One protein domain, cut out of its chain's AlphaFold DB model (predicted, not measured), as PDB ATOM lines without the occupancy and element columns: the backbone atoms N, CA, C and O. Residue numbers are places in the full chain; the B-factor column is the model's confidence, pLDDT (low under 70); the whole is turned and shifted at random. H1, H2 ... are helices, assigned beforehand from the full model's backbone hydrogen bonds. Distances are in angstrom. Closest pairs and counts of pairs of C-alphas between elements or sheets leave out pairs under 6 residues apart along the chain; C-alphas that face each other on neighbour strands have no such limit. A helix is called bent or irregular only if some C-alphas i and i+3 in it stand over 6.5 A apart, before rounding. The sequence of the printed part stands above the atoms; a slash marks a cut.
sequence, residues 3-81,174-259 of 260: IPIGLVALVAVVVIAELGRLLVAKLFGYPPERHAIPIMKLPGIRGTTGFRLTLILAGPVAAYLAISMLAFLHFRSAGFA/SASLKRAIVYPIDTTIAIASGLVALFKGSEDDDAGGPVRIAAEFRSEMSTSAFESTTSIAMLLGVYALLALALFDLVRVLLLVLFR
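AT A GLANCE: This is residues 3 to 81 and 174 to 259 of the 260 residues of the protein "PDZ domain-containing protein" of Deltaproteobacteria bacterium (UniProt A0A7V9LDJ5). Helices H1, H2 and H5 make the core, H5 and arm H2b side by side and H1 slanting past both; arm H3a folds back along H2b, and H3b turns away, crosswise to H5. H3b, the loop after it and H4 frame an open space beside H5, with residues 199 to 206 and 210 to 216 sticking out. The printed part has 165 residues, with five named helices, H1 to H5 in chain order, and no named strand: all helix. It is only just loose, close to compact, with a radius of gyration of the C-alphas of 18.5 A and spans of 52 by 38 by 31 A.

HOW THE PARTS SIT: H1, residues 3 to 27, touches H2b, residues 59 to 77, at a steep tilt of 49 degrees, opposite ways; the closest C-alphas, of Ala 17 and Gly 59, are 3.9 A apart. H2b touches H3a, residues 174 to 181, closest at the C-alphas of Phe 72 and Ala 180, 4.8 A. H5, residues 225 to 257, is the hub; it touches H2b at a shallow tilt of 19 degrees, opposite ways, closest at the C-alphas of Pro 60 and Ala 245, 5.5 A. H3b, residues 184 to 199, touches H5 with residues 184 to 188 alone, about perpendicular at 80 degrees, closest at the C-alphas of Pro 184 and Val 238, 6.0 A. H4, residues 210 to 221, and H5 only just touch, with 3 pairs of C-alphas within 8 A, and only at the corner; the closest C-alphas, of Glu 220 and Ser 228, are 5.1 A apart. Every O i to N i+4 pair is within hydrogen-bond range in H1, both arms of H2 and H3, H4 and H5.

IN THESE COORDINATES: H1 begins at C-alpha 3 (225.786, 178.657, 120.163) and is 36.7 A long. H2, residues 49 to 77, was assigned as one helix by its hydrogen bonds but is bent, C-alphas 56 and 59 being 6.6 A apart; its arms are H2a, residues 49 to 56, and H2b, 27.4 A. H3, residues 174 to 199, likewise one helix by its hydrogen bonds, is bent, with C-alphas 181 and 184 7.1 A apart; H3b is 22.8 A long. H4 is 16.3 A long, and H5, 48.3 A, ends at C-alpha 257 (226.490, 170.997, 160.502).

THE WHOLE: The C-alphas farthest apart, of Gly 29 and Asp 205, are 55.0 A apart. Residues 82 to 173 are not printed, with 14.6 A between C-alphas 81 and 174 across the cut. The link H1 to H2 is long, at 21 residues. Mean pLDDT of the printed part is 79.1; residues 3 to 6, 31 to 46, 201 to 224, 226 and 259 are under 70.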
ATOM      1  N   ILE A   3     226.661 178.624 118.974       56.53
ATOM      2  CA  ILE A   3     225.786 178.657 120.163       56.53
ATOM      3  C   ILE A   3     225.194 177.280 120.557       56.53
ATOM      4  O   ILE A   3     225.256 176.947 121.741       56.53
ATOM      5  N   PRO A   4     224.662 176.438 119.639       68.25
ATOM      6  CA  PRO A   4     224.097 175.146 120.041       68.25
ATOM      7  C   PRO A   4     225.147 174.163 120.581       68.25
ATOM      8  O   PRO A   4     224.817 173.337 121.423       68.25
ATOM      9  N   ILE A   5     226.413 174.260 120.158       67.50
ATOM     10  CA  ILE A   5     227.453 173.296 120.550       67.50
ATOM     11  C   ILE A   5     227.977 173.582 121.962       67.50
ATOM     12  O   ILE A   5     228.167 172.652 122.745       67.50
ATOM     13  N   GLY A   6     228.136 174.858 122.328       67.06
ATOM     14  CA  GLY A   6     228.501 175.240 123.697       67.06
ATOM     15  C   GLY A   6     227.467 174.777 124.731       67.06
ATOM     16  O   GLY A   6     227.829 174.247 125.781       67.06
ATOM     17  N   LEU A   7     226.174 174.889 124.403       74.94
ATOM     18  CA  LEU A   7     225.092 174.390 125.255       74.94
ATOM     19  C   LEU A   7     225.122 172.860 125.388       74.94
ATOM     20  O   LEU A   7     224.935 172.336 126.483       74.94
ATOM     21  N   VAL A   8     225.403 172.137 124.299       80.31
ATOM     22  CA  VAL A   8     225.568 170.675 124.334       80.31
ATOM     23  C   VAL A   8     226.730 170.273 125.242       80.31
ATOM     24  O   VAL A   8     226.575 169.353 126.039       80.31
ATOM     25  N   ALA A   9     227.864 170.975 125.179       74.62
ATOM     26  CA  ALA A   9     229.007 170.707 126.052       74.62
ATOM     27  C   ALA A   9     228.675 170.952 127.532       74.62
ATOM     28  O   ALA A   9     228.997 170.120 128.380       74.62
ATOM     29  N   LEU A  10     227.968 172.043 127.834       81.00
ATOM     30  CA  LEU A  10     227.480 172.344 129.182       81.00
ATOM     31  C   LEU A  10     226.592 171.208 129.719       81.00
ATOM     32  O   LEU A  10     226.825 170.694 130.813       81.00
ATOM     33  N   VAL A  11     225.601 170.784 128.929       86.25
ATOM     34  CA  VAL A  11     224.695 169.683 129.287       86.25
ATOM     35  C   VAL A  11     225.469 168.376 129.460       86.25
ATOM     36  O   VAL A  11     225.236 167.661 130.430       86.25
ATOM     37  N   ALA A  12     226.425 168.080 128.576       87.44
ATOM     38  CA  ALA A  12     227.245 166.878 128.665       87.44
ATOM     39  C   ALA A  12     228.051 166.825 129.971       87.44
ATOM     40  O   ALA A  12     228.071 165.783 130.622       87.44
ATOM     41  N   VAL A  13     228.655 167.938 130.403       88.25
ATOM     42  CA  VAL A  13     229.390 168.002 131.679       88.25
ATOM     43  C   VAL A  13     228.467 167.720 132.865       88.25
ATOM     44  O   VAL A  13     228.826 166.933 133.742       88.25
ATOM     45  N   VAL A  14     227.261 168.295 132.875       87.25
ATOM     46  CA  VAL A  14     226.266 168.046 133.934       87.25
ATOM     47  C   VAL A  14     225.807 166.588 133.936       87.25
ATOM     48  O   VAL A  14     225.750 165.961 134.994       87.25
ATOM     49  N   VAL A  15     225.529 166.016 132.764       89.31
ATOM     50  CA  VAL A  15     225.142 164.604 132.632       89.31
ATOM     51  C   VAL A  15     226.264 163.688 133.118       89.31
ATOM     52  O   VAL A  15     225.995 162.764 133.881       89.31
ATOM     53  N   ILE A  16     227.518 163.948 132.741       90.75
ATOM     54  CA  ILE A  16     228.668 163.146 133.185       90.75
ATOM     55  C   ILE A  16     228.861 163.252 134.701       90.75
ATOM     56  O   ILE A  16     229.132 162.240 135.346       90.75
ATOM     57  N   ALA A  17     228.672 164.438 135.284       88.56
ATOM     58  CA  ALA A  17     228.693 164.606 136.735       88.56
ATOM     59  C   ALA A  17     227.649 163.707 137.414       88.56
ATOM     60  O   ALA A  17     227.955 162.981 138.362       88.56
ATOM     61  N   GLU A  18     226.422 163.697 136.895       86.88
ATOM     62  CA  GLU A  18     225.345 162.901 137.474       86.88
ATOM     63  C   GLU A  18     225.573 161.396 137.275       86.88
ATOM     64  O   GLU A  18     225.397 160.612 138.208       86.88
ATOM     65  N   LEU A  19     226.081 160.984 136.109       88.25
ATOM     66  CA  LEU A  19     226.523 159.609 135.862       88.25
ATOM     67  C   LEU A  19     227.637 159.182 136.826       88.25
ATOM     68  O   LEU A  19     227.621 158.049 137.302       88.25
ATOM     69  N   GLY A  20     228.568 160.079 137.160       87.25
ATOM     70  CA  GLY A  20     229.599 159.835 138.170       87.25
ATOM     71  C   GLY A  20     229.002 159.524 139.543       87.25
ATOM     72  O   GLY A  20     229.382 158.539 140.181       87.25
ATOM     73  N   ARG A  21     228.000 160.303 139.973       87.38
ATOM     74  CA  ARG A  21     227.266 160.041 141.225       87.38
ATOM     75  C   ARG A  21     226.523 158.710 141.183       87.38
ATOM     76  O   ARG A  21     226.592 157.944 142.142       87.38
ATOM     77  N   LEU A  22     225.856 158.404 140.070       85.19
ATOM     78  CA  LEU A  22     225.135 157.142 139.878       85.19
ATOM     79  C   LEU A  22     226.074 155.930 139.892       85.19
ATOM     80  O   LEU A  22     225.743 154.904 140.488       85.19
ATOM     81  N   LEU A  23     227.254 156.048 139.279       86.81
ATOM     82  CA  LEU A  23     228.272 155.002 139.285       86.81
ATOM     83  C   LEU A  23     228.752 154.718 140.710       86.81
ATOM     84  O   LEU A  23     228.762 153.560 141.125       86.81
ATOM     85  N   VAL A  24     229.087 155.760 141.477       87.06
ATOM     86  CA  VAL A  24     229.469 155.611 142.888       87.06
ATOM     87  C   VAL A  24     228.325 155.002 143.698       87.06
ATOM     88  O   VAL A  24     228.548 154.035 144.416       87.06
ATOM     89  N   ALA A  25     227.085 155.474 143.543       83.62
ATOM     90  CA  ALA A  25     225.936 154.874 144.225       83.62
ATOM     91  C   ALA A  25     225.815 153.369 143.931       83.62
ATOM     92  O   ALA A  25     225.686 152.566 144.858       83.62
ATOM     93  N   LYS A  26     225.943 152.970 142.660       85.00
ATOM     94  CA  LYS A  26     225.871 151.567 142.234       85.00
ATOM     95  C   LYS A  26     227.011 150.719 142.803       85.00
ATOM     96  O   LYS A  26     226.750 149.608 143.257       85.00
ATOM     97  N   LEU A  27     228.246 151.231 142.821       87.44
ATOM     98  CA  LEU A  27     229.410 150.537 143.396       87.44
ATOM     99  C   LEU A  27     229.239 150.238 144.893       87.44
ATOM    100  O   LEU A  27     229.744 149.233 145.380       87.44
ATOM    101  N   PHE A  28     228.489 151.078 145.604       83.06
ATOM    102  CA  PHE A  28     228.157 150.899 147.019       83.06
ATOM    103  C   PHE A  28     226.780 150.241 147.247       83.06
ATOM    104  O   PHE A  28     226.286 150.224 148.375       83.06
ATOM    105  N   GLY A  29     226.141 149.703 146.201       81.12
ATOM    106  CA  GLY A  29     224.877 148.964 146.308       81.12
ATOM    107  C   GLY A  29     223.630 149.824 146.560       81.12
ATOM    108  O   GLY A  29     222.608 149.296 146.995       81.12
ATOM    109  N   TYR A  30     223.682 151.133 146.297       74.38
ATOM    110  CA  TYR A  30     222.533 152.034 146.427       74.38
ATOM    111  C   TYR A  30     221.688 152.059 145.140       74.38
ATOM    112  O   TYR A  30     222.207 152.444 144.090       74.38
ATOM    113  N   PRO A  31     220.385 151.703 145.187       67.12
ATOM    114  CA  PRO A  31     219.523 151.713 144.008       67.12
ATOM    115  C   PRO A  31     219.192 153.161 143.595       67.12
ATOM    116  O   PRO A  31     218.545 153.884 144.370       67.12
ATOM    117  N   PRO A  32     219.597 153.597 142.388       60.28
ATOM    118  CA  PRO A  32     219.454 154.985 141.944       60.28
ATOM    119  C   PRO A  32     217.994 155.389 141.708       60.28
ATOM    120  O   PRO A  32     217.609 156.529 141.944       60.28
ATOM    121  N   GLU A  33     217.149 154.435 141.326       56.50
ATOM    122  CA  GLU A  33     215.732 154.634 140.996       56.50
ATOM    123  C   GLU A  33     214.815 154.934 142.195       56.50
ATOM    124  O   GLU A  33     213.724 155.467 142.016       56.50
ATOM    125  N   ARG A  34     215.272 154.697 143.433       50.62
ATOM    126  CA  ARG A  34     214.559 155.140 144.653       50.62
ATOM    127  C   ARG A  34     214.988 156.523 145.146       50.62
ATOM    128  O   ARG A  34     214.359 157.067 146.049       50.62
ATOM    129  N   HIS A  35     216.063 157.073 144.586       50.69
ATOM    130  CA  HIS A  35     216.754 158.241 145.124       50.69
ATOM    131  C   HIS A  35     217.296 159.140 144.020       50.69
ATOM    132  O   HIS A  35     218.374 159.684 144.229       50.69
ATOM    133  N   ALA A  36     216.600 159.265 142.873       47.47
ATOM    134  CA  ALA A  36     216.975 160.160 141.773       47.47
ATOM    135  C   ALA A  36     217.547 161.433 142.380       47.47
ATOM    136  O   ALA A  36     216.767 162.144 142.997       47.47
ATOM    137  N   ILE A  37     218.878 161.600 142.361       52.16
ATOM    138  CA  ILE A  37     219.600 162.476 143.292       52.16
ATOM    139  C   ILE A  37     219.310 163.888 142.804       52.16
ATOM    140  O   ILE A  37     219.994 164.376 141.906       52.16
ATOM    141  N   PRO A  38     218.252 164.565 143.283       52.53
ATOM    142  CA  PRO A  38     217.915 165.850 142.726       52.53
ATOM    143  C   PRO A  38     219.034 166.766 143.188       52.53
ATOM    144  O   PRO A  38     219.520 166.641 144.319       52.53
ATOM    145  N   ILE A  39     219.397 167.743 142.362       50.16
ATOM    146  CA  ILE A  39     220.423 168.723 142.728       50.16
ATOM    147  C   ILE A  39     220.109 169.369 144.112       50.16
ATOM    148  O   ILE A  39     221.017 169.785 144.829       50.16
ATOM    149  N   MET A  40     218.846 169.309 144.559       43.62
ATOM    150  CA  MET A  40     218.318 169.916 145.781       43.62
ATOM    151  C   MET A  40     217.853 168.997 146.938       43.62
ATOM    152  O   MET A  40     217.520 169.548 147.984       43.62
ATOM    153  N   LYS A  41     217.806 167.651 146.844       51.19
ATOM    154  CA  LYS A  41     217.390 166.818 148.010       51.19
ATOM    155  C   LYS A  41     218.565 166.082 148.647       51.19
ATOM    156  O   LYS A  41     219.063 165.104 148.104       51.19
ATOM    157  N   LEU A  42     218.918 166.512 149.855       50.81
ATOM    158  CA  LEU A  42     219.827 165.811 150.766       50.81
ATOM    159  C   LEU A  42     219.253 165.209 152.054       50.81
ATOM    160  O   LEU A  42     220.013 164.497 152.711       50.81
ATOM    161  N   PRO A  43     217.974 165.361 152.448       47.81
ATOM    162  CA  PRO A  43     217.517 164.699 153.658       47.81
ATOM    163  C   PRO A  43     216.994 163.306 153.287       47.81
ATOM    164  O   PRO A  43     215.804 163.127 153.049       47.81
ATOM    165  N   GLY A  44     217.874 162.306 153.167       53.66
ATOM    166  CA  GLY A  44     217.389 160.928 152.992       53.66
ATOM    167  C   GLY A  44     218.411 159.840 152.683       53.66
ATOM    168  O   GLY A  44     218.102 158.668 152.889       53.66
ATOM    169  N   ILE A  45     219.623 160.177 152.230       59.41
ATOM    170  CA  ILE A  45     220.630 159.158 151.901       59.41
ATOM    171  C   ILE A  45     221.160 158.552 153.207       59.41
ATOM    172  O   ILE A  45     221.925 159.175 153.947       59.41
ATOM    173  N   ARG A  46     220.712 157.341 153.545       63.78
ATOM    174  CA  ARG A  46     221.233 156.570 154.686       63.78
ATOM    175  C   ARG A  46     222.682 156.132 154.388       63.78
ATOM    176  O   ARG A  46     223.129 156.188 153.250       63.78
ATOM    177  N   GLY A  47     223.454 155.758 155.404       72.75
ATOM    178  CA  GLY A  47     224.848 155.319 155.239       72.75
ATOM    179  C   GLY A  47     225.865 156.173 155.993       72.75
ATOM    180  O   GLY A  47     225.517 157.170 156.626       72.75
ATOM    181  N   THR A  48     227.127 155.745 155.954       83.25
ATOM    182  CA  THR A  48     228.216 156.382 156.704       83.25
ATOM    183  C   THR A  48     228.523 157.782 156.168       83.25
ATOM    184  O   THR A  48     228.325 158.077 154.987       83.25
ATOM    185  N   THR A  49     229.058 158.655 157.025       81.81
ATOM    186  CA  THR A  49     229.521 159.997 156.631       81.81
ATOM    187  C   THR A  49     230.498 159.933 155.453       81.81
ATOM    188  O   THR A  49     230.369 160.717 154.520       81.81
ATOM    189  N   GLY A  50     231.417 158.958 155.453       82.69
ATOM    190  CA  GLY A  50     232.367 158.749 154.358       82.69
ATOM    191  C   GLY A  50     231.681 158.427 153.030       82.69
ATOM    192  O   GLY A  50     231.976 159.063 152.028       82.69
ATOM    193  N   PHE A  51     230.701 157.517 153.029       83.69
ATOM    194  CA  PHE A  51     229.929 157.204 151.823       83.69
ATOM    195  C   PHE A  51     229.202 158.437 151.266       83.69
ATOM    196  O   PHE A  51     229.273 158.712 150.069       83.69
ATOM    197  N   ARG A  52     228.544 159.212 152.136       82.50
ATOM    198  CA  ARG A  52     227.836 160.435 151.732       82.50
ATOM    199  C   ARG A  52     228.787 161.471 151.125       82.50
ATOM    200  O   ARG A  52     228.447 162.065 150.108       82.50
ATOM    201  N   LEU A  53     229.975 161.654 151.706       86.69
ATOM    202  CA  LEU A  53     231.009 162.539 151.157       86.69
ATOM    203  C   LEU A  53     231.490 162.066 149.781       86.69
ATOM    204  O   LEU A  53     231.523 162.868 148.850       86.69
ATOM    205  N   THR A  54     231.796 160.775 149.626       87.88
ATOM    206  CA  THR A  54     232.203 160.201 148.333       87.88
ATOM    207  C   THR A  54     231.129 160.408 147.270       87.88
ATOM    208  O   THR A  54     231.444 160.791 146.148       87.88
ATOM    209  N   LEU A  55     229.855 160.211 147.620       85.75
ATOM    210  CA  LEU A  55     228.739 160.406 146.698       85.75
ATOM    211  C   LEU A  55     228.570 161.876 146.282       85.75
ATOM    212  O   LEU A  55     228.341 162.148 145.106       85.75
ATOM    213  N   ILE A  56     228.704 162.816 147.224       85.75
ATOM    214  CA  ILE A  56     228.640 164.258 146.939       85.75
ATOM    215  C   ILE A  56     229.779 164.657 145.987       85.75
ATOM    216  O   ILE A  56     229.530 165.277 144.956       85.75
ATOM    217  N   LEU A  57     231.015 164.242 146.284       89.50
ATOM    218  CA  LEU A  57     232.202 164.610 145.504       89.50
ATOM    219  C   LEU A  57     232.319 163.880 144.157       89.50
ATOM    220  O   LEU A  57     233.043 164.346 143.277       89.50
ATOM    221  N   ALA A  58     231.597 162.776 143.955       90.62
ATOM    222  CA  ALA A  58     231.639 162.003 142.714       90.62
ATOM    223  C   ALA A  58     231.274 162.834 141.472       90.62
ATOM    224  O   ALA A  58     231.861 162.641 140.410       90.62
ATOM    225  N   GLY A  59     230.332 163.773 141.609       90.06
ATOM    226  CA  GLY A  59     229.887 164.618 140.499       90.06
ATOM    227  C   GLY A  59     230.965 165.591 140.011       90.06
ATOM    228  O   GLY A  59     231.353 165.514 138.845       90.06
ATOM    229  N   PRO A  60     231.497 166.471 140.878       92.81
ATOM    230  CA  PRO A  60     232.556 167.408 140.520       92.81
ATOM    231  C   PRO A  60     233.815 166.696 140.033       92.81
ATOM    232  O   PRO A  60     234.429 167.151 139.074       92.81
ATOM    233  N   VAL A  61     234.170 165.550 140.625       95.31
ATOM    234  CA  VAL A  61     235.301 164.738 140.153       95.31
ATOM    235  C   VAL A  61     235.052 164.219 138.734       95.31
ATOM    236  O   VAL A  61     235.918 164.367 137.874       95.31
ATOM    237  N   ALA A  62     233.873 163.664 138.444       94.38
ATOM    238  CA  ALA A  62     233.544 163.196 137.096       94.38
ATOM    239  C   ALA A  62     233.517 164.343 136.068       94.38
ATOM    240  O   ALA A  62     234.066 164.196 134.976       94.38
ATOM    241  N   ALA A  63     232.956 165.501 136.428       94.12
ATOM    242  CA  ALA A  63     232.980 166.703 135.594       94.12
ATOM    243  C   ALA A  63     234.412 167.191 135.324       94.12
ATOM    244  O   ALA A  63     234.766 167.469 134.178       94.12
ATOM    245  N   TYR A  64     235.258 167.241 136.356       96.81
ATOM    246  CA  TYR A  64     236.663 167.627 136.239       96.81
ATOM    247  C   TYR A  64     237.420 166.719 135.266       96.81
ATOM    248  O   TYR A  64     238.145 167.204 134.393       96.81
ATOM    249  N   LEU A  65     237.222 165.402 135.375       96.56
ATOM    250  CA  LEU A  65     237.831 164.425 134.472       96.56
ATOM    251  C   LEU A  65     237.312 164.569 133.036       96.56
ATOM    252  O   LEU A  65     238.104 164.489 132.101       96.56
ATOM    253  N   ALA A  66     236.018 164.835 132.846       94.75
ATOM    254  CA  ALA A  66     235.435 165.059 131.523       94.75
ATOM    255  C   ALA A  66     236.031 166.289 130.826       94.75
ATOM    256  O   ALA A  66     236.422 166.219 129.660       94.75
ATOM    257  N   ILE A  67     236.155 167.403 131.553       95.44
ATOM    258  CA  ILE A  67     236.748 168.640 131.030       95.44
ATOM    259  C   ILE A  67     238.235 168.433 130.752       95.44
ATOM    260  O   ILE A  67     238.715 168.845 129.701       95.44
ATOM    261  N   SER A  68     238.954 167.744 131.643       96.69
ATOM    262  CA  SER A  68     240.363 167.396 131.426       96.69
ATOM    263  C   SER A  68     240.535 166.512 130.186       96.69
ATOM    264  O   SER A  68     241.455 166.714 129.402       96.69
ATOM    265  N   MET A  69     239.631 165.562 129.946       95.25
ATOM    266  CA  MET A  69     239.663 164.723 128.746       95.25
ATOM    267  C   MET A  69     239.409 165.538 127.470       95.25
ATOM    268  O   MET A  69     240.140 165.393 126.488       95.25
ATOM    269  N   LEU A  70     238.417 166.434 127.487       93.44
ATOM    270  CA  LEU A  70     238.139 167.343 126.371       93.44
ATOM    271  C   LEU A  70     239.338 168.262 126.089       93.44
ATOM    272  O   LEU A  70     239.772 168.378 124.942       93.44
ATOM    273  N   ALA A  71     239.913 168.847 127.142       93.75
ATOM    274  CA  ALA A  71     241.101 169.686 127.068       93.75
ATOM    275  C   ALA A  71     242.303 168.921 126.503       93.75
ATOM    276  O   ALA A  71     243.038 169.452 125.678       93.75
ATOM    277  N   PHE A  72     242.488 167.654 126.881       94.94
ATOM    278  CA  PHE A  72     243.554 166.816 126.338       94.94
ATOM    279  C   PHE A  72     243.403 166.606 124.834       94.94
ATOM    280  O   PHE A  72     244.374 166.762 124.095       94.94
ATOM    281  N   LEU A  73     242.190 166.292 124.371       92.88
ATOM    282  CA  LEU A  73     241.906 166.108 122.948       92.88
ATOM    283  C   LEU A  73     242.145 167.403 122.158       92.88
ATOM    284  O   LEU A  73     242.771 167.374 121.094       92.88
ATOM    285  N   HIS A  74     241.726 168.540 122.716       90.81
ATOM    286  CA  HIS A  74     241.970 169.858 122.137       90.81
ATOM    287  C   HIS A  74     243.474 170.176 122.083       90.81
ATOM    288  O   HIS A  74     244.031 170.368 121.006       90.81
ATOM    289  N   PHE A  75     244.191 170.115 123.206       90.69
ATOM    290  CA  PHE A  75     245.623 170.426 123.258       90.69
ATOM    291  C   PHE A  75     246.506 169.441 122.491       90.69
ATOM    292  O   PHE A  75     247.613 169.793 122.096       90.69
ATOM    293  N   ARG A  76     246.065 168.199 122.281       89.06
ATOM    294  CA  ARG A  76     246.773 167.236 121.423       89.06
ATOM    295  C   ARG A  76     246.664 167.607 119.940       89.06
ATOM    296  O   ARG A  76     247.598 167.348 119.190       89.06
ATOM    297  N   SER A  77     245.538 168.178 119.516       86.25
ATOM    298  CA  SER A  77     245.251 168.496 118.109       86.25
ATOM    299  C   SER A  77     245.637 169.934 117.736       86.25
ATOM    300  O   SER A  77     246.419 170.161 116.806       86.25
ATOM    301  N   ALA A  78     245.130 170.903 118.495       83.81
ATOM    302  CA  ALA A  78     245.348 172.332 118.293       83.81
ATOM    303  C   ALA A  78     246.678 172.826 118.889       83.81
ATOM    304  O   ALA A  78     247.259 173.799 118.404       83.81
ATOM    305  N   GLY A  79     247.203 172.122 119.898       84.25
ATOM    306  CA  GLY A  79     248.323 172.592 120.712       84.25
ATOM    307  C   GLY A  79     247.898 173.628 121.752       84.25
ATOM    308  O   GLY A  79     246.729 173.986 121.863       84.25
ATOM    309  N   PHE A  80     248.853 174.109 122.540       81.94
ATOM    310  CA  PHE A  80     248.643 175.199 123.495       81.94
ATOM    311  C   PHE A  80     249.888 176.066 123.593       81.94
ATOM    312  O   PHE A  80     251.005 175.550 123.537       81.94
ATOM    313  N   ALA A  81     249.706 177.376 123.739       76.62
ATOM    314  CA  ALA A  81     250.824 178.300 123.856       76.62
ATOM    315  C   ALA A  81     251.574 178.080 125.178       76.62
ATOM    316  O   ALA A  81     250.967 178.034 126.251       76.62
ATOM    317  N   SER A 174     252.550 164.235 126.133       78.06
ATOM    318  CA  SER A 174     252.749 164.292 127.586       78.06
ATOM    319  C   SER A 174     252.543 165.704 128.137       78.06
ATOM    320  O   SER A 174     251.985 165.869 129.223       78.06
ATOM    321  N   ALA A 175     252.943 166.726 127.378       84.81
ATOM    322  CA  ALA A 175     252.724 168.122 127.737       84.81
ATOM    323  C   ALA A 175     251.232 168.484 127.681       84.81
ATOM    324  O   ALA A 175     250.725 169.090 128.622       84.81
ATOM    325  N   SER A 176     250.515 168.040 126.646       89.94
ATOM    326  CA  SER A 176     249.070 168.227 126.500       89.94
ATOM    327  C   SER A 176     248.300 167.529 127.616       89.94
ATOM    328  O   SER A 176     247.358 168.112 128.136       89.94
ATOM    329  N   LEU A 177     248.718 166.333 128.051       91.75
ATOM    330  CA  LEU A 177     248.102 165.649 129.197       91.75
ATOM    331  C   LEU A 177     248.287 166.440 130.495       91.75
ATOM    332  O   LEU A 177     247.317 166.691 131.208       91.75
ATOM    333  N   LYS A 178     249.520 166.873 130.786       90.81
ATOM    334  CA  LYS A 178     249.804 167.710 131.962       90.81
ATOM    335  C   LYS A 178     248.990 169.001 131.924       90.81
ATOM    336  O   LYS A 178     248.332 169.339 132.904       90.81
ATOM    337  N   ARG A 179     248.987 169.693 130.780       93.25
ATOM    338  CA  ARG A 179     248.229 170.931 130.589       93.25
ATOM    339  C   ARG A 179     246.736 170.705 130.781       93.25
ATOM    340  O   ARG A 179     246.102 171.510 131.447       93.25
ATOM    341  N   ALA A 180     246.195 169.622 130.236       95.75
ATOM    342  CA  ALA A 180     244.781 169.294 130.306       95.75
ATOM    343  C   ALA A 180     244.295 169.014 131.730       95.75
ATOM    344  O   ALA A 180     243.219 169.471 132.098       95.75
ATOM    345  N   ILE A 181     245.101 168.321 132.540       96.81
ATOM    346  CA  ILE A 181     244.780 168.085 133.954       96.81
ATOM    347  C   ILE A 181     244.819 169.395 134.742       96.81
ATOM    348  O   ILE A 181     243.979 169.601 135.608       96.81
ATOM    349  N   VAL A 182     245.775 170.284 134.463       95.44
ATOM    350  CA  VAL A 182     245.922 171.559 135.190       95.44
ATOM    351  C   VAL A 182     244.941 172.631 134.691       95.44
ATOM    352  O   VAL A 182     244.579 173.538 135.435       95.44
ATOM    353  N   TYR A 183     244.449 172.516 133.456       94.88
ATOM    354  CA  TYR A 183     243.612 173.521 132.799       94.88
ATOM    355  C   TYR A 183     242.385 173.970 133.616       94.88
ATOM    356  O   TYR A 183     242.219 175.185 133.758       94.88
ATOM    357  N   PRO A 184     241.546 173.081 134.195       95.56
ATOM    358  CA  PRO A 184     240.401 173.529 134.987       95.56
ATOM    359  C   PRO A 184     240.812 174.345 136.222       95.56
ATOM    360  O   PRO A 184     240.102 175.277 136.598       95.56
ATOM    361  N   ILE A 185     241.968 174.035 136.827       95.19
ATOM    362  CA  ILE A 185     242.507 174.745 137.996       95.19
ATOM    363  C   ILE A 185     242.981 176.139 137.589       95.19
ATOM    364  O   ILE A 185     242.505 177.124 138.150       95.19
ATOM    365  N   ASP A 186     243.857 176.235 136.586       90.88
ATOM    366  CA  ASP A 186     244.374 177.524 136.106       90.88
ATOM    367  C   ASP A 186     243.241 178.442 135.653       90.88
ATOM    368  O   ASP A 186     243.215 179.622 135.992       90.88
ATOM    369  N   THR A 187     242.269 177.886 134.925       91.56
ATOM    370  CA  THR A 187     241.099 178.635 134.453       91.56
ATOM    371  C   THR A 187     240.260 179.127 135.632       91.56
ATOM    372  O   THR A 187     239.837 180.278 135.647       91.56
ATOM    373  N   THR A 188     240.072 178.303 136.667       91.44
ATOM    374  CA  THR A 188     239.378 178.709 137.900       91.44
ATOM    375  C   THR A 188     240.110 179.841 138.621       91.44
ATOM    376  O   THR A 188     239.480 180.819 139.023       91.44
ATOM    377  N   ILE A 189     241.435 179.739 138.765       89.25
ATOM    378  CA  ILE A 189     242.262 180.780 139.391       89.25
ATOM    379  C   ILE A 189     242.187 182.077 138.580       89.25
ATOM    380  O   ILE A 189     242.050 183.149 139.168       89.25
ATOM    381  N   ALA A 190     242.233 181.994 137.250       85.62
ATOM    382  CA  ALA A 190     242.105 183.146 136.366       85.62
ATOM    383  C   ALA A 190     240.732 183.823 136.511       85.62
ATOM    384  O   ALA A 190     240.676 185.040 136.682       85.62
ATOM    385  N   ILE A 191     239.641 183.047 136.532       86.31
ATOM    386  CA  ILE A 191     238.281 183.558 136.772       86.31
ATOM    387  C   ILE A 191     238.208 184.262 138.136       86.31
ATOM    388  O   ILE A 191     237.743 185.398 138.221       86.31
ATOM    389  N   ALA A 192     238.702 183.627 139.204       86.81
ATOM    390  CA  ALA A 192     238.690 184.203 140.548       86.81
ATOM    391  C   ALA A 192     239.534 185.485 140.641       86.81
ATOM    392  O   ALA A 192     239.097 186.476 141.224       86.81
ATOM    393  N   SER A 193     240.720 185.486 140.032       84.12
ATOM    394  CA  SER A 193     241.623 186.644 140.008       84.12
ATOM    395  C   SER A 193     241.018 187.808 139.228       84.12
ATOM    396  O   SER A 193     241.069 188.941 139.697       84.12
ATOM    397  N   GLY A 194     240.378 187.525 138.088       81.00
ATOM    398  CA  GLY A 194     239.639 188.516 137.308       81.00
ATOM    399  C   GLY A 194     238.504 189.149 138.112       81.00
ATOM    400  O   GLY A 194     238.398 190.370 138.164       81.00
ATOM    401  N   LEU A 195     237.709 188.345 138.828       84.56
ATOM    402  CA  LEU A 195     236.658 188.858 139.717       84.56
ATOM    403  C   LEU A 195     237.228 189.752 140.826       84.56
ATOM    404  O   LEU A 195     236.705 190.837 141.070       84.56
ATOM    405  N   VAL A 196     238.314 189.335 141.484       83.44
ATOM    406  CA  VAL A 196     238.966 190.145 142.527       83.44
ATOM    407  C   VAL A 196     239.491 191.468 141.964       83.44
ATOM    408  O   VAL A 196     239.330 192.500 142.613       83.44
ATOM    409  N   ALA A 197     240.092 191.459 140.772       80.31
ATOM    410  CA  ALA A 197     240.583 192.666 140.109       80.31
ATOM    411  C   ALA A 197     239.444 193.643 139.771       80.31
ATOM    412  O   ALA A 197     239.592 194.844 140.002       80.31
ATOM    413  N   LEU A 198     238.292 193.130 139.319       79.56
ATOM    414  CA  LEU A 198     237.091 193.936 139.070       79.56
ATOM    415  C   LEU A 198     236.602 194.644 140.343       79.56
ATOM    416  O   LEU A 198     236.288 195.829 140.304       79.56
ATOM    417  N   PHE A 199     236.574 193.950 141.486       82.75
ATOM    418  CA  PHE A 199     236.143 194.551 142.757       82.75
ATOM    419  C   PHE A 199     237.151 195.537 143.349       82.75
ATOM    420  O   PHE A 199     236.755 196.466 144.051       82.75
ATOM    421  N   LYS A 200     238.447 195.343 143.094       84.31
ATOM    422  CA  LYS A 200     239.502 196.245 143.574       84.31
ATOM    423  C   LYS A 200     239.620 197.533 142.756       84.31
ATOM    424  O   LYS A 200     240.397 198.397 143.146       84.31
ATOM    425  N   GLY A 201     238.865 197.671 141.660       67.12
ATOM    426  CA  GLY A 201     238.914 198.852 140.793       67.12
ATOM    427  C   GLY A 201     240.281 199.060 140.139       67.12
ATOM    428  O   GLY A 201     240.602 200.169 139.732       67.12
ATOM    429  N   SER A 202     241.106 198.014 140.077       59.84
ATOM    430  CA  SER A 202     242.400 198.056 139.406       59.84
ATOM    431  C   SER A 202     242.170 198.143 137.895       59.84
ATOM    432  O   SER A 202     242.009 197.122 137.231       59.84
ATOM    433  N   GLU A 203     242.144 199.372 137.375       53.94
ATOM    434  CA  GLU A 203     242.337 199.728 135.962       53.94
ATOM    435  C   GLU A 203     243.796 199.476 135.535       53.94
ATOM    436  O   GLU A 203     244.442 200.332 134.937       53.94
ATOM    437  N   ASP A 204     244.352 198.301 135.833       53.66
ATOM    438  CA  ASP A 204     245.438 197.833 134.978       53.66
ATOM    439  C   ASP A 204     244.751 197.420 133.676       53.66
ATOM    440  O   ASP A 204     243.981 196.453 133.664       53.66
ATOM    441  N   ASP A 205     245.006 198.185 132.608       53.03
ATOM    442  CA  ASP A 205     244.467 198.091 131.232       53.03
ATOM    443  C   ASP A 205     244.461 196.667 130.630       53.03
ATOM    444  O   ASP A 205     243.904 196.406 129.564       53.03
ATOM    445  N   ASP A 206     245.072 195.717 131.329       53.38
ATOM    446  CA  ASP A 206     245.248 194.346 130.922       53.38
ATOM    447  C   ASP A 206     244.203 193.386 131.526       53.38
ATOM    448  O   ASP A 206     243.858 192.405 130.892       53.38
ATOM    449  N   ALA A 207     243.613 193.593 132.708       50.88
ATOM    450  CA  ALA A 207     243.056 192.439 133.446       50.88
ATOM    451  C   ALA A 207     241.659 191.908 133.030       50.88
ATOM    452  O   ALA A 207     241.330 190.770 133.376       50.88
ATOM    453  N   GLY A 208     240.833 192.639 132.272       52.12
ATOM    454  CA  GLY A 208     239.489 192.126 131.928       52.12
ATOM    455  C   GLY A 208     238.498 193.097 131.289       52.12
ATOM    456  O   GLY A 208     237.292 192.868 131.369       52.12
ATOM    457  N   GLY A 209     238.971 194.185 130.677       58.50
ATOM    458  CA  GLY A 209     238.096 195.173 130.049       58.50
ATOM    459  C   GLY A 209     237.378 194.656 128.787       58.50
ATOM    460  O   GLY A 209     237.761 193.625 128.220       58.50
ATOM    461  N   PRO A 210     236.378 195.402 128.271       47.03
ATOM    462  CA  PRO A 210     235.658 195.067 127.035       47.03
ATOM    463  C   PRO A 210     236.581 194.802 125.834       47.03
ATOM    464  O   PRO A 210     236.269 193.984 124.973       47.03
ATOM    465  N   VAL A 211     237.744 195.460 125.803       51.69
ATOM    466  CA  VAL A 211     238.776 195.294 124.770       51.69
ATOM    467  C   VAL A 211     239.428 193.914 124.835       51.69
ATOM    468  O   VAL A 211     239.609 193.302 123.785       51.69
ATOM    469  N   ARG A 212     239.729 193.381 126.029       62.16
ATOM    470  CA  ARG A 212     240.318 192.039 126.167       62.16
ATOM    471  C   ARG A 212     239.305 190.951 125.839       62.16
ATOM    472  O   ARG A 212     239.636 190.039 125.096       62.16
ATOM    473  N   ILE A 213     238.049 191.115 126.260       59.91
ATOM    474  CA  ILE A 213     236.947 190.225 125.852       59.91
ATOM    475  C   ILE A 213     236.797 190.224 124.320       59.91
ATOM    476  O   ILE A 213     236.694 189.165 123.705       59.91
ATOM    477  N   ALA A 214     236.843 191.401 123.684       57.03
ATOM    478  CA  ALA A 214     236.789 191.512 122.229       57.03
ATOM    479  C   ALA A 214     238.039 190.940 121.533       57.03
ATOM    480  O   ALA A 214     237.923 190.405 120.433       57.03
ATOM    481  N   ALA A 215     239.223 191.049 122.141       60.31
ATOM    482  CA  ALA A 215     240.471 190.501 121.614       60.31
ATOM    483  C   ALA A 215     240.504 188.970 121.705       60.31
ATOM    484  O   ALA A 215     240.817 188.326 120.706       60.31
ATOM    485  N   GLU A 216     240.106 188.399 122.844       63.91
ATOM    486  CA  GLU A 216     239.960 186.953 123.051       63.91
ATOM    487  C   GLU A 216     238.967 186.387 122.025       63.91
ATOM    488  O   GLU A 216     239.322 185.522 121.225       63.91
ATOM    489  N   PHE A 217     237.777 186.993 121.923       64.69
ATOM    490  CA  PHE A 217     236.742 186.596 120.965       64.69
ATOM    491  C   PHE A 217     237.207 186.701 119.503       64.69
ATOM    492  O   PHE A 217     236.944 185.814 118.689       64.69
ATOM    493  N   ARG A 218     237.936 187.769 119.147       60.62
ATOM    494  CA  ARG A 218     238.485 187.960 117.793       60.62
ATOM    495  C   ARG A 218     239.600 186.957 117.486       60.62
ATOM    496  O   ARG A 218     239.677 186.473 116.359       60.62
ATOM    497  N   SER A 219     240.440 186.636 118.470       63.41
ATOM    498  CA  SER A 219     241.498 185.633 118.331       63.41
ATOM    499  C   SER A 219     240.912 184.236 118.118       63.41
ATOM    500  O   SER A 219     241.356 183.526 117.217       63.41
ATOM    501  N   GLU A 220     239.828 183.894 118.817       61.38
ATOM    502  CA  GLU A 220     239.099 182.642 118.614       61.38
ATOM    503  C   GLU A 220     238.408 182.592 117.242       61.38
ATOM    504  O   GLU A 220     238.501 181.576 116.556       61.38
ATOM    505  N   MET A 221     237.800 183.691 116.772       59.44
ATOM    506  CA  MET A 221     237.208 183.766 115.421       59.44
ATOM    507  C   MET A 221     238.227 183.641 114.278       59.44
ATOM    508  O   MET A 221     237.840 183.300 113.162       59.44
ATOM    509  N   SER A 222     239.507 183.928 114.531       60.41
ATOM    510  CA  SER A 222     240.580 183.786 113.535       60.41
ATOM    511  C   SER A 222     241.107 182.351 113.391       60.41
ATOM    512  O   SER A 222     241.852 182.062 112.454       60.41
ATOM    513  N   THR A 223     240.715 181.450 114.298       64.81
ATOM    514  CA  THR A 223     241.052 180.018 114.245       64.81
ATOM    515  C   THR A 223     239.992 179.215 113.491       64.81
ATOM    516  O   THR A 223     238.930 179.728 113.135       64.81
ATOM    517  N   SER A 224     240.274 177.939 113.202       69.81
ATOM    518  CA  SER A 224     239.282 177.072 112.562       69.81
ATOM    519  C   SER A 224     237.997 177.003 113.405       69.81
ATOM    520  O   SER A 224     238.045 176.989 114.634       69.81
ATOM    521  N   ALA A 225     236.824 176.914 112.761       70.12
ATOM    522  CA  ALA A 225     235.532 176.881 113.463       70.12
ATOM    523  C   ALA A 225     235.419 175.735 114.495       70.12
ATOM    524  O   ALA A 225     234.601 175.789 115.416       70.12
ATOM    525  N   PHE A 226     236.234 174.688 114.342       67.88
ATOM    526  CA  PHE A 226     236.340 173.582 115.286       67.88
ATOM    527  C   PHE A 226     237.174 173.941 116.531       67.88
ATOM    528  O   PHE A 226     236.754 173.644 117.654       67.88
ATOM    529  N   GLU A 227     238.316 174.614 116.357       75.62
ATOM    530  CA  GLU A 227     239.158 175.094 117.464       75.62
ATOM    531  C   GLU A 227     238.388 176.069 118.356       75.62
ATOM    532  O   GLU A 227     238.289 175.839 119.560       75.62
ATOM    533  N   SER A 228     237.735 177.072 117.765       74.56
ATOM    534  CA  SER A 228     236.945 178.055 118.516       74.56
ATOM    535  C   SER A 228     235.805 177.404 119.311       74.56
ATOM    536  O   SER A 228     235.541 177.744 120.461       74.56
ATOM    537  N   THR A 229     235.130 176.416 118.719       80.62
ATOM    538  CA  THR A 229     233.996 175.736 119.359       80.62
ATOM    539  C   THR A 229     234.437 174.873 120.541       80.62
ATOM    540  O   THR A 229     233.759 174.839 121.570       80.62
ATOM    541  N   THR A 230     235.567 174.176 120.412       84.75
ATOM    542  CA  THR A 230     236.096 173.328 121.489       84.75
ATOM    543  C   THR A 230     236.652 174.156 122.648       84.75
ATOM    544  O   THR A 230     236.392 173.797 123.796       84.75
ATOM    545  N   SER A 231     237.287 175.302 122.382       85.44
ATOM    546  CA  SER A 231     237.708 176.262 123.419       85.44
ATOM    547  C   SER A 231     236.522 176.803 124.226       85.44
ATOM    548  O   SER A 231     236.527 176.737 125.458       85.44
ATOM    549  N   ILE A 232     235.452 177.240 123.548       85.19
ATOM    550  CA  ILE A 232     234.223 177.714 124.208       85.19
ATOM    551  C   ILE A 232     233.582 176.595 125.042       85.19
ATOM    552  O   ILE A 232     233.155 176.825 126.175       85.19
ATOM    553  N   ALA A 233     233.525 175.372 124.509       87.88
ATOM    554  CA  ALA A 233     233.002 174.209 125.225       87.88
ATOM    555  C   ALA A 233     233.804 173.898 126.500       87.88
ATOM    556  O   ALA A 233     233.209 173.601 127.538       87.88
ATOM    557  N   MET A 234     235.135 173.997 126.447       91.12
ATOM    558  CA  MET A 234     236.003 173.827 127.615       91.12
ATOM    559  C   MET A 234     235.731 174.894 128.679       91.12
ATOM    560  O   MET A 234     235.549 174.545 129.847       91.12
ATOM    561  N   LEU A 235     235.623 176.166 128.280       89.56
ATOM    562  CA  LEU A 235     235.330 177.273 129.192       89.56
ATOM    563  C   LEU A 235     233.956 177.117 129.865       89.56
ATOM    564  O   LEU A 235     233.845 177.210 131.088       89.56
ATOM    565  N   LEU A 236     232.908 176.824 129.087       89.94
ATOM    566  CA  LEU A 236     231.571 176.539 129.622       89.94
ATOM    567  C   LEU A 236     231.569 175.309 130.533       89.94
ATOM    568  O   LEU A 236     230.885 175.301 131.556       89.94
ATOM    569  N   GLY A 237     232.368 174.295 130.201       91.94
ATOM    570  CA  GLY A 237     232.590 173.141 131.060       91.94
ATOM    571  C   GLY A 237     233.159 173.538 132.421       91.94
ATOM    572  O   GLY A 237     232.633 173.101 133.443       91.94
ATOM    573  N   VAL A 238     234.169 174.414 132.462       93.56
ATOM    574  CA  VAL A 238     234.722 174.937 133.725       93.56
ATOM    575  C   VAL A 238     233.661 175.704 134.520       93.56
ATOM    576  O   VAL A 238     233.541 175.482 135.724       93.56
ATOM    577  N   TYR A 239     232.825 176.526 133.878       91.31
ATOM    578  CA  TYR A 239     231.706 177.185 134.566       91.31
ATOM    579  C   TYR A 239     230.703 176.184 135.161       91.31
ATOM    580  O   TYR A 239     230.292 176.344 136.313       91.31
ATOM    581  N   ALA A 240     230.340 175.127 134.425       91.31
ATOM    582  CA  ALA A 240     229.488 174.058 134.951       91.31
ATOM    583  C   ALA A 240     230.137 173.335 136.136       91.31
ATOM    584  O   ALA A 240     229.471 173.101 137.145       91.31
ATOM    585  N   LEU A 241     231.430 173.012 136.042       93.50
ATOM    586  CA  LEU A 241     232.188 172.403 137.132       93.50
ATOM    587  C   LEU A 241     232.160 173.280 138.388       93.50
ATOM    588  O   LEU A 241     231.899 172.764 139.471       93.50
ATOM    589  N   LEU A 242     232.388 174.589 138.250       92.81
ATOM    590  CA  LEU A 242     232.354 175.529 139.373       92.81
ATOM    591  C   LEU A 242     230.970 175.599 140.017       92.81
ATOM    592  O   LEU A 242     230.864 175.537 141.241       92.81
ATOM    593  N   ALA A 243     229.909 175.670 139.210       90.56
ATOM    594  CA  ALA A 243     228.543 175.663 139.719       90.56
ATOM    595  C   ALA A 243     228.239 174.367 140.491       90.56
ATOM    596  O   ALA A 243     227.752 174.419 141.620       90.56
ATOM    597  N   LEU A 244     228.575 173.206 139.920       89.25
ATOM    598  CA  LEU A 244     228.394 171.901 140.564       89.25
ATOM    599  C   LEU A 244     229.190 171.790 141.867       89.25
ATOM    600  O   LEU A 244     228.634 171.376 142.883       89.25
ATOM    601  N   ALA A 245     230.459 172.202 141.857       91.44
ATOM    602  CA  ALA A 245     231.320 172.192 143.033       91.44
ATOM    603  C   ALA A 245     230.790 173.116 144.140       91.44
ATOM    604  O   ALA A 245     230.826 172.740 145.308       91.44
ATOM    605  N   LEU A 246     230.249 174.289 143.790       91.06
ATOM    606  CA  LEU A 246     229.631 175.201 144.753       91.06
ATOM    607  C   LEU A 246     228.374 174.592 145.380       91.06
ATOM    608  O   LEU A 246     228.217 174.634 146.601       91.06
ATOM    609  N   PHE A 247     227.500 173.988 144.567       88.00
ATOM    610  CA  PHE A 247     226.348 173.260 145.093       88.00
ATOM    611  C   PHE A 247     226.807 172.150 146.035       88.00
ATOM    612  O   PHE A 247     226.315 172.082 147.157       88.00
ATOM    613  N   ASP A 248     227.783 171.335 145.635       88.19
ATOM    614  CA  ASP A 248     228.304 170.246 146.459       88.19
ATOM    615  C   ASP A 248     229.008 170.720 147.735       88.19
ATOM    616  O   ASP A 248     228.880 170.070 148.772       88.19
ATOM    617  N   LEU A 249     229.653 171.886 147.727       90.31
ATOM    618  CA  LEU A 249     230.216 172.492 148.933       90.31
ATOM    619  C   LEU A 249     229.129 172.795 149.972       90.31
ATOM    620  O   LEU A 249     229.295 172.463 151.147       90.31
ATOM    621  N   VAL A 250     227.991 173.357 149.547       88.56
ATOM    622  CA  VAL A 250     226.834 173.581 150.435       88.56
ATOM    623  C   VAL A 250     226.355 172.255 151.026       88.56
ATOM    624  O   VAL A 250     226.037 172.178 152.210       88.56
ATOM    625  N   ARG A 251     226.360 171.174 150.241       82.44
ATOM    626  CA  ARG A 251     225.961 169.838 150.710       82.44
ATOM    627  C   ARG A 251     226.903 169.281 151.765       82.44
ATOM    628  O   ARG A 251     226.437 168.747 152.769       82.44
ATOM    629  N   VAL A 252     228.210 169.409 151.541       86.50
ATOM    630  CA  VAL A 252     229.230 169.024 152.522       86.50
ATOM    631  C   VAL A 252     229.045 169.829 153.805       86.50
ATOM    632  O   VAL A 252     229.034 169.245 154.885       86.50
ATOM    633  N   LEU A 253     228.818 171.141 153.698       87.38
ATOM    634  CA  LEU A 253     228.581 172.004 154.855       87.38
ATOM    635  C   LEU A 253     227.344 171.564 155.650       87.38
ATOM    636  O   LEU A 253     227.434 171.380 156.860       87.38
ATOM    637  N   LEU A 254     226.212 171.330 154.981       84.31
ATOM    638  CA  LEU A 254     224.992 170.833 155.629       84.31
ATOM    639  C   LEU A 254     225.225 169.476 156.306       84.31
ATOM    640  O   LEU A 254     224.773 169.255 157.425       84.31
ATOM    641  N   LEU A 255     225.965 168.577 155.662       82.38
ATOM    642  CA  LEU A 255     226.295 167.268 156.221       82.38
ATOM    643  C   LEU A 255     227.169 167.365 157.483       82.38
ATOM    644  O   LEU A 255     227.003 166.563 158.401       82.38
ATOM    645  N   VAL A 256     228.085 168.335 157.535       84.19
ATOM    646  CA  VAL A 256     228.923 168.597 158.713       84.19
ATOM    647  C   VAL A 256     228.113 169.251 159.836       84.19
ATOM    648  O   VAL A 256     228.236 168.828 160.983       84.19
ATOM    649  N   LEU A 257     227.273 170.241 159.516       83.56
ATOM    650  CA  LEU A 257     226.490 170.997 160.502       83.56
ATOM    651  C   LEU A 257     225.356 170.176 161.131       83.56
ATOM    652  O   LEU A 257     225.110 170.296 162.326       83.56
ATOM    653  N   PHE A 258     224.679 169.329 160.353       78.75
ATOM    654  CA  PHE A 258     223.522 168.540 160.801       78.75
ATOM    655  C   PHE A 258     223.879 167.088 161.148       78.75
ATOM    656  O   PHE A 258     223.051 166.183 161.010       78.75
ATOM    657  N   ARG A 259     225.123 166.847 161.580       67.69
ATOM    658  CA  ARG A 259     225.612 165.522 161.975       67.69
ATOM    659  C   ARG A 259     224.806 165.008 163.182       67.69
ATOM    660  O   ARG A 259     225.080 165.388 164.314       67.69
TER     661      ARG A 259